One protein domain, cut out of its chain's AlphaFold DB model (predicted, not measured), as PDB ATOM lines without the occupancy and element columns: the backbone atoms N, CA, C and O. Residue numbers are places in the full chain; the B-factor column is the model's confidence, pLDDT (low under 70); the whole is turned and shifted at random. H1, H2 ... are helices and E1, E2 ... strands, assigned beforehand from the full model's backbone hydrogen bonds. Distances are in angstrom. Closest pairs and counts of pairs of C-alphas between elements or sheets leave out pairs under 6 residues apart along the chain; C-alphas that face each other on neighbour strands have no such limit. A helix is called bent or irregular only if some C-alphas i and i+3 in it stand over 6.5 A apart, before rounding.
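AT A GLANCE: This is residues 6 to 50 of the 53 residues of an uncharacterized protein of Sphingobium chlorophenolicum (UniProt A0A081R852). A small head, made of the two-strand hairpin E1 and E2 with the helix H2 packed beside it, is joined by an outstretched link, residues 19 to 28, to a lone helix, H1, set crosswise to the long axis at the far end. H2 runs alongside E1 and on past it, while residues 6 to 11 and 14 to 20 stand free at the H1 end. The printed part has 45 residues, with two named helices and two named strands in the order H1, E1, E2, H2 along the chain; the sheet is E1 - E2, antiparallel, and the class is mostly helix. The whole is extended, with a radius of gyration of the C-alphas of 16.7 A, and its C-alphas span 49 by 20 by 14 A, with the outstretched link, residues 19 to 28, and H2 lying along the longest axis.

IN THESE COORDINATES: The sheet is formed by E1, residues 29 to 31, and E2, residues 34 to 36, each of three residues. C-alpha 29, where E1 begins, is at (32.016, -15.218, -26.061), and C-alpha 31, where it ends, is at (31.497, -15.407, -32.849). H2 follows as residues 39 to 49, 15.5 A from first to last C-alpha, and ends with C-alpha 49 at (34.400, -21.394, -40.603). H1 is residues 6 to 18, the longest helix with 13 residues, and measures 17.9 A from first to last C-alpha. It begins with C-alpha 6 at (10.014, -16.740, -7.810) and ends with C-alpha 18 at (21.441, -7.216, 2.167). Neither helix is bent or irregular.

HOW THE PARTS SIT: E1 and E2 are antiparallel neighbours and form a hairpin, with 153 degrees between their N-to-C directions. C-alphas 30 and 35 face each other at 4.5 A, and C-alphas 31 and 34 face each other at 5.2 A. Across this pair the N of Tyr 29 and the O of Tyr 36 are within hydrogen-bond range at 2.8 A, and the N of Tyr 36 and the O of Tyr 29 at 2.7 A. The closest C-alphas of E1 and H2 are those of Tyr 29 and Leu 39, 5.7 A apart, and the two elements have 7 pairs of C-alphas within 8 A. Their centres are 8.8 A apart. Between E2 and H2 there are 3 such pairs; the closest C-alphas, those of Tyr 36 and Ala 42, are 6.0 A apart. Within 10 A of the sheet, H2 makes 16 pairs of C-alphas with E1 and 7 with E2, through its residues 39 to 46. H1 is apart from E2 and apart from H2, with no C-alpha within 8 A of either. In H2 every O i to N i+4 pair is within hydrogen-bond range; in H1 it is 8 of 9.

THE WHOLE: The two C-alphas farthest apart are those of Arg 18 and Thr 50, at 48.9 A, and the first and last printed C-alphas, of Glu 6 and Thr 50, are 44.2 A apart. Without the stretches that stand free, the remaining 32 residues span 43 by 16 by 10 A, with a radius of gyration of 12.9 A. The printed part, residues 6 to 50 of a full chain of 53, has no cut. The links from E1 to E2 and from E2 to H2 are tight, with two residues each; the link from H1 to E1, with 10 residues, is short, and no link is long. The mean pLDDT of the printed part is 82.8, and 8 residues of this model are under 70: residues 6 to 10, at the beginning of H1, and residues 25 to 27, in the link before E1. H2 has a mean pLDDT of 92 and H1 one of 75.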
ATOM      1  N   GLU A   6      10.346 -18.083  -8.306       52.41
ATOM      2  CA  GLU A   6      10.014 -16.740  -7.810       52.41
ATOM      3  C   GLU A   6      10.293 -16.550  -6.314       52.41
ATOM      4  O   GLU A   6      10.643 -15.453  -5.881       52.41
ATOM      5  N   ARG A   7      10.183 -17.615  -5.505       54.66
ATOM      6  CA  ARG A   7      10.500 -17.531  -4.069       54.66
ATOM      7  C   ARG A   7      12.007 -17.544  -3.811       54.66
ATOM      8  O   ARG A   7      12.442 -16.953  -2.828       54.66
ATOM      9  N   SER A   8      12.791 -18.185  -4.682       61.38
ATOM     10  CA  SER A   8      14.254 -18.204  -4.591       61.38
ATOM     11  C   SER A   8      14.880 -16.912  -5.107       61.38
ATOM     12  O   SER A   8      15.750 -16.383  -4.433       61.38
ATOM     13  N   GLU A   9      14.411 -16.334  -6.215       61.12
ATOM     14  CA  GLU A   9      15.031 -15.129  -6.797       61.12
ATOM     15  C   GLU A   9      14.773 -13.849  -5.989       61.12
ATOM     16  O   GLU A   9      15.674 -13.019  -5.854       61.12
ATOM     17  N   ALA A  10      13.578 -13.694  -5.402       66.81
ATOM     18  CA  ALA A  10      13.307 -12.610  -4.456       66.81
ATOM     19  C   ALA A  10      14.203 -12.742  -3.216       66.81
ATOM     20  O   ALA A  10      14.816 -11.763  -2.796       66.81
ATOM     21  N   SER A  11      14.378 -13.970  -2.710       77.19
ATOM     22  CA  SER A  11      15.301 -14.231  -1.604       77.19
ATOM     23  C   SER A  11      16.757 -13.981  -2.000       77.19
ATOM     24  O   SER A  11      17.494 -13.368  -1.244       77.19
ATOM     25  N   GLU A  12      17.186 -14.367  -3.201       78.25
ATOM     26  CA  GLU A  12      18.547 -14.150  -3.688       78.25
ATOM     27  C   GLU A  12      18.819 -12.671  -3.919       78.25
ATOM     28  O   GLU A  12      19.884 -12.204  -3.549       78.25
ATOM     29  N   THR A  13      17.858 -11.914  -4.446       81.50
ATOM     30  CA  THR A  13      17.983 -10.466  -4.659       81.50
ATOM     31  C   THR A  13      17.998  -9.708  -3.337       81.50
ATOM     32  O   THR A  13      18.809  -8.805  -3.159       81.50
ATOM     33  N   GLU A  14      17.145 -10.080  -2.380       85.31
ATOM     34  CA  GLU A  14      17.159  -9.514  -1.028       85.31
ATOM     35  C   GLU A  14      18.453  -9.853  -0.292       85.31
ATOM     36  O   GLU A  14      19.012  -8.993   0.380       85.31
ATOM     37  N   MET A  15      18.959 -11.077  -0.443       87.88
ATOM     38  CA  MET A  15      20.256 -11.487   0.096       87.88
ATOM     39  C   MET A  15      21.379 -10.736  -0.620       87.88
ATOM     40  O   MET A  15      22.281 -10.221   0.030       87.88
ATOM     41  N   MET A  16      21.299 -10.571  -1.938       88.88
ATOM     42  CA  MET A  16      22.253  -9.791  -2.710       88.88
ATOM     43  C   MET A  16      22.267  -8.335  -2.251       88.88
ATOM     44  O   MET A  16      23.328  -7.814  -1.950       88.88
ATOM     45  N   ALA A  17      21.114  -7.688  -2.091       89.00
ATOM     46  CA  ALA A  17      21.030  -6.325  -1.579       89.00
ATOM     47  C   ALA A  17      21.514  -6.228  -0.122       89.00
ATOM     48  O   ALA A  17      22.327  -5.366   0.205       89.00
ATOM     49  N   ARG A  18      21.067  -7.148   0.744       92.56
ATOM     50  CA  ARG A  18      21.441  -7.216   2.167       92.56
ATOM     51  C   ARG A  18      22.941  -7.392   2.363       92.56
ATOM     52  O   ARG A  18      23.502  -6.819   3.292       92.56
ATOM     53  N   TYR A  19      23.575  -8.185   1.511       92.62
ATOM     54  CA  TYR A  19      25.006  -8.457   1.560       92.62
ATOM     55  C   TYR A  19      25.814  -7.611   0.560       92.62
ATOM     56  O   TYR A  19      27.016  -7.822   0.432       92.62
ATOM     57  N   GLY A  20      25.188  -6.662  -0.147       90.69
ATOM     58  CA  GLY A  20      25.850  -5.795  -1.132       90.69
ATOM     59  C   GLY A  20      26.405  -6.507  -2.380       90.69
ATOM     60  O   GLY A  20      27.309  -5.992  -3.033       90.69
ATOM     61  N   ILE A  21      25.903  -7.692  -2.725       88.69
ATOM     62  CA  ILE A  21      26.302  -8.484  -3.893       88.69
ATOM     63  C   ILE A  21      25.704  -7.871  -5.164       88.69
ATOM     64  O   ILE A  21      24.491  -7.724  -5.299       88.69
ATOM     65  N   THR A  22      26.557  -7.584  -6.146       83.50
ATOM     66  CA  THR A  22      26.141  -7.135  -7.480       83.50
ATOM     67  C   THR A  22      26.372  -8.255  -8.485       83.50
ATOM     68  O   THR A  22      27.470  -8.807  -8.569       83.50
ATOM     69  N   ARG A  23      25.351  -8.609  -9.268       75.69
ATOM     70  CA  ARG A  23      25.491  -9.615 -10.325       75.69
ATOM     71  C   ARG A  23      26.127  -8.978 -11.555       75.69
ATOM     72  O   ARG A  23      25.504  -8.154 -12.217       75.69
ATOM     73  N   VAL A  24      27.340  -9.407 -11.883       72.62
ATOM     74  CA  VAL A  24      27.980  -9.081 -13.161       72.62
ATOM     75  C   VAL A  24      27.599 -10.163 -14.177       72.62
ATOM     76  O   VAL A  24      27.661 -11.351 -13.846       72.62
ATOM     77  N   PRO A  25      27.161  -9.801 -15.396       63.88
ATOM     78  CA  PRO A  25      26.870 -10.783 -16.432       63.88
ATOM     79  C   PRO A  25      28.123 -11.616 -16.722       63.88
ATOM     80  O   PRO A  25      29.156 -11.058 -17.071       63.88
ATOM     81  N   ALA A  26      28.031 -12.938 -16.575       68.19
ATOM     82  CA  ALA A  26      29.137 -13.844 -16.873       68.19
ATOM     83  C   ALA A  26      29.596 -13.658 -18.328       68.19
ATOM     84  O   ALA A  26      28.754 -13.526 -19.218       68.19
ATOM     85  N   ASP A  27      30.901 -13.640 -18.570       65.38
ATOM     86  CA  ASP A  27      31.493 -13.429 -19.889       65.38
ATOM     87  C   ASP A  27      30.965 -14.447 -20.901       65.38
ATOM     88  O   ASP A  27      31.234 -15.645 -20.818       65.38
ATOM     89  N   HIS A  28      30.188 -13.974 -21.873       77.69
ATOM     90  CA  HIS A  28      29.799 -14.797 -23.006       77.69
ATOM     91  C   HIS A  28      30.623 -14.402 -24.219       77.69
ATOM     92  O   HIS A  28      30.669 -13.235 -24.606       77.69
ATOM     93  N   TYR A  29      31.216 -15.395 -24.861       84.38
ATOM     94  CA  TYR A  29      32.016 -15.218 -26.061       84.38
ATOM     95  C   TYR A  29      31.099 -15.200 -27.268       84.38
ATOM     96  O   TYR A  29      30.206 -16.034 -27.382       84.38
ATOM     97  N   ARG A  30      31.289 -14.250 -28.177       88.75
ATOM     98  CA  ARG A  30      30.494 -14.174 -29.402       88.75
ATOM     99  C   ARG A  30      31.380 -14.400 -30.612       88.75
ATOM    100  O   ARG A  30      32.452 -13.814 -30.707       88.75
ATOM    101  N   TYR A  31      30.908 -15.233 -31.530       90.62
ATOM    102  CA  TYR A  31      31.497 -15.407 -32.849       90.62
ATOM    103  C   TYR A  31      30.384 -15.285 -33.890       90.62
ATOM    104  O   TYR A  31      29.450 -16.087 -33.894       90.62
ATOM    105  N   LYS A  32      30.456 -14.252 -34.740       88.56
ATOM    106  CA  LYS A  32      29.338 -13.812 -35.594       88.56
ATOM    107  C   LYS A  32      28.055 -13.639 -34.757       88.56
ATOM    108  O   LYS A  32      28.029 -12.887 -33.781       88.56
ATOM    109  N   GLU A  33      27.008 -14.366 -35.120       87.44
ATOM    110  CA  GLU A  33      25.700 -14.364 -34.466       87.44
ATOM    111  C   GLU A  33      25.623 -15.364 -33.299       87.44
ATOM    112  O   GLU A  33      24.668 -15.337 -32.525       87.44
ATOM    113  N   TYR A  34      26.644 -16.207 -33.111       86.62
ATOM    114  CA  TYR A  34      26.654 -17.257 -32.096       86.62
ATOM    115  C   TYR A  34      27.247 -16.772 -30.774       86.62
ATOM    116  O   TYR A  34      28.249 -16.056 -30.743       86.62
ATOM    117  N   ARG A  35      26.635 -17.197 -29.665       88.69
ATOM    118  CA  ARG A  35      27.060 -16.915 -28.289       88.69
ATOM    119  C   ARG A  35      27.479 -18.213 -27.612       88.69
ATOM    120  O   ARG A  35      26.766 -19.207 -27.673       88.69
ATOM    121  N   TYR A  36      28.595 -18.166 -26.909       86.44
ATOM    122  CA  TYR A  36      29.197 -19.288 -26.220       86.44
ATOM    123  C   TYR A  36      29.414 -18.932 -24.759       86.44
ATOM    124  O   TYR A  36      29.832 -17.824 -24.421       86.44
ATOM    125  N   SER A  37      29.165 -19.902 -23.890       85.38
ATOM    126  CA  SER A  37      29.549 -19.843 -22.480       85.38
ATOM    127  C   SER A  37      31.041 -20.132 -22.275       85.38
ATOM    128  O   SER A  37      31.558 -19.921 -21.181       85.38
ATOM    129  N   ARG A  38      31.742 -20.619 -23.315       86.69
ATOM    130  CA  ARG A  38      33.164 -20.988 -23.289       86.69
ATOM    131  C   ARG A  38      33.907 -20.456 -24.511       86.69
ATOM    132  O   ARG A  38      33.462 -20.627 -25.645       86.69
ATOM    133  N   LEU A  39      35.082 -19.873 -24.285       87.75
ATOM    134  CA  LEU A  39      35.937 -19.336 -25.348       87.75
ATOM    135  C   LEU A  39      36.417 -20.421 -26.320       87.75
ATOM    136  O   LEU A  39      36.495 -20.179 -27.522       87.75
ATOM    137  N   SER A  40      36.706 -21.622 -25.811       91.56
ATOM    138  CA  SER A  40      37.130 -22.775 -26.618       91.56
ATOM    139  C   SER A  40      36.148 -23.085 -27.739       91.56
ATOM    140  O   SER A  40      36.556 -23.368 -28.863       91.56
ATOM    141  N   ASP A  41      34.859 -22.982 -27.433       91.81
ATOM    142  CA  ASP A  41      33.784 -23.354 -28.341       91.81
ATOM    143  C   ASP A  41      33.626 -22.278 -29.422       91.81
ATOM    144  O   ASP A  41      33.524 -22.600 -30.607       91.81
ATOM    145  N   ALA A  42      33.743 -21.001 -29.034       93.31
ATOM    146  CA  ALA A  42      33.785 -19.879 -29.968       93.31
ATOM    147  C   ALA A  42      34.979 -19.979 -30.941       93.31
ATOM    148  O   ALA A  42      34.815 -19.805 -32.149       93.31
ATOM    149  N   ILE A  43      36.175 -20.315 -30.440       93.25
ATOM    150  CA  ILE A  43      37.393 -20.475 -31.255       93.25
ATOM    151  C   ILE A  43      37.294 -21.694 -32.174       93.25
ATOM    152  O   ILE A  43      37.704 -21.628 -33.334       93.25
ATOM    153  N   ALA A  44      36.768 -22.814 -31.677       94.81
ATOM    154  CA  ALA A  44      36.577 -24.010 -32.485       94.81
ATOM    155  C   ALA A  44      35.643 -23.727 -33.668       94.81
ATOM    156  O   ALA A  44      35.939 -24.146 -34.787       94.81
ATOM    157  N   GLN A  45      34.564 -22.968 -33.446       92.56
ATOM    158  CA  GLN A  45      33.679 -22.563 -34.533       92.56
ATOM    159  C   GLN A  45      34.376 -21.623 -35.524       92.56
ATOM    160  O   GLN A  45      34.258 -21.833 -36.728       92.56
ATOM    161  N   ALA A  46      35.151 -20.648 -35.043       93.75
ATOM    162  CA  ALA A  46      35.893 -19.732 -35.910       93.75
ATOM    163  C   ALA A  46      36.904 -20.449 -36.821       93.75
ATOM    164  O   ALA A  46      37.017 -20.134 -38.005       93.75
ATOM    165  N   LYS A  47      37.600 -21.459 -36.287       92.69
ATOM    166  CA  LYS A  47      38.532 -22.300 -37.054       92.69
ATOM    167  C   LYS A  47      37.828 -23.157 -38.103       92.69
ATOM    168  O   LYS A  47      38.383 -23.366 -39.169       92.69
ATOM    169  N   ARG A  48      36.625 -23.657 -37.805       90.38
ATOM    170  CA  ARG A  48      35.819 -24.435 -38.762       90.38
ATOM    171  C   ARG A  48      35.298 -23.582 -39.912       90.38
ATOM    172  O   ARG A  48      35.192 -24.073 -41.026       90.38
ATOM    173  N   ASP A  49      34.948 -22.335 -39.623       89.88
ATOM    174  CA  ASP A  49      34.400 -21.394 -40.603       89.88
ATOM    175  C   ASP A  49      35.474 -20.802 -41.530       89.88
ATOM    176  O   ASP A  49      35.149 -20.327 -42.613       89.88
ATOM    177  N   THR A  50      36.750 -20.864 -41.135       86.00
ATOM    178  CA  THR A  50      37.884 -20.440 -41.966       86.00
ATOM    179  C   THR A  50      38.437 -21.650 -42.730       86.00
ATOM    180  O   THR A  50      39.187 -22.433 -42.140       86.00
TER     181      THR A  50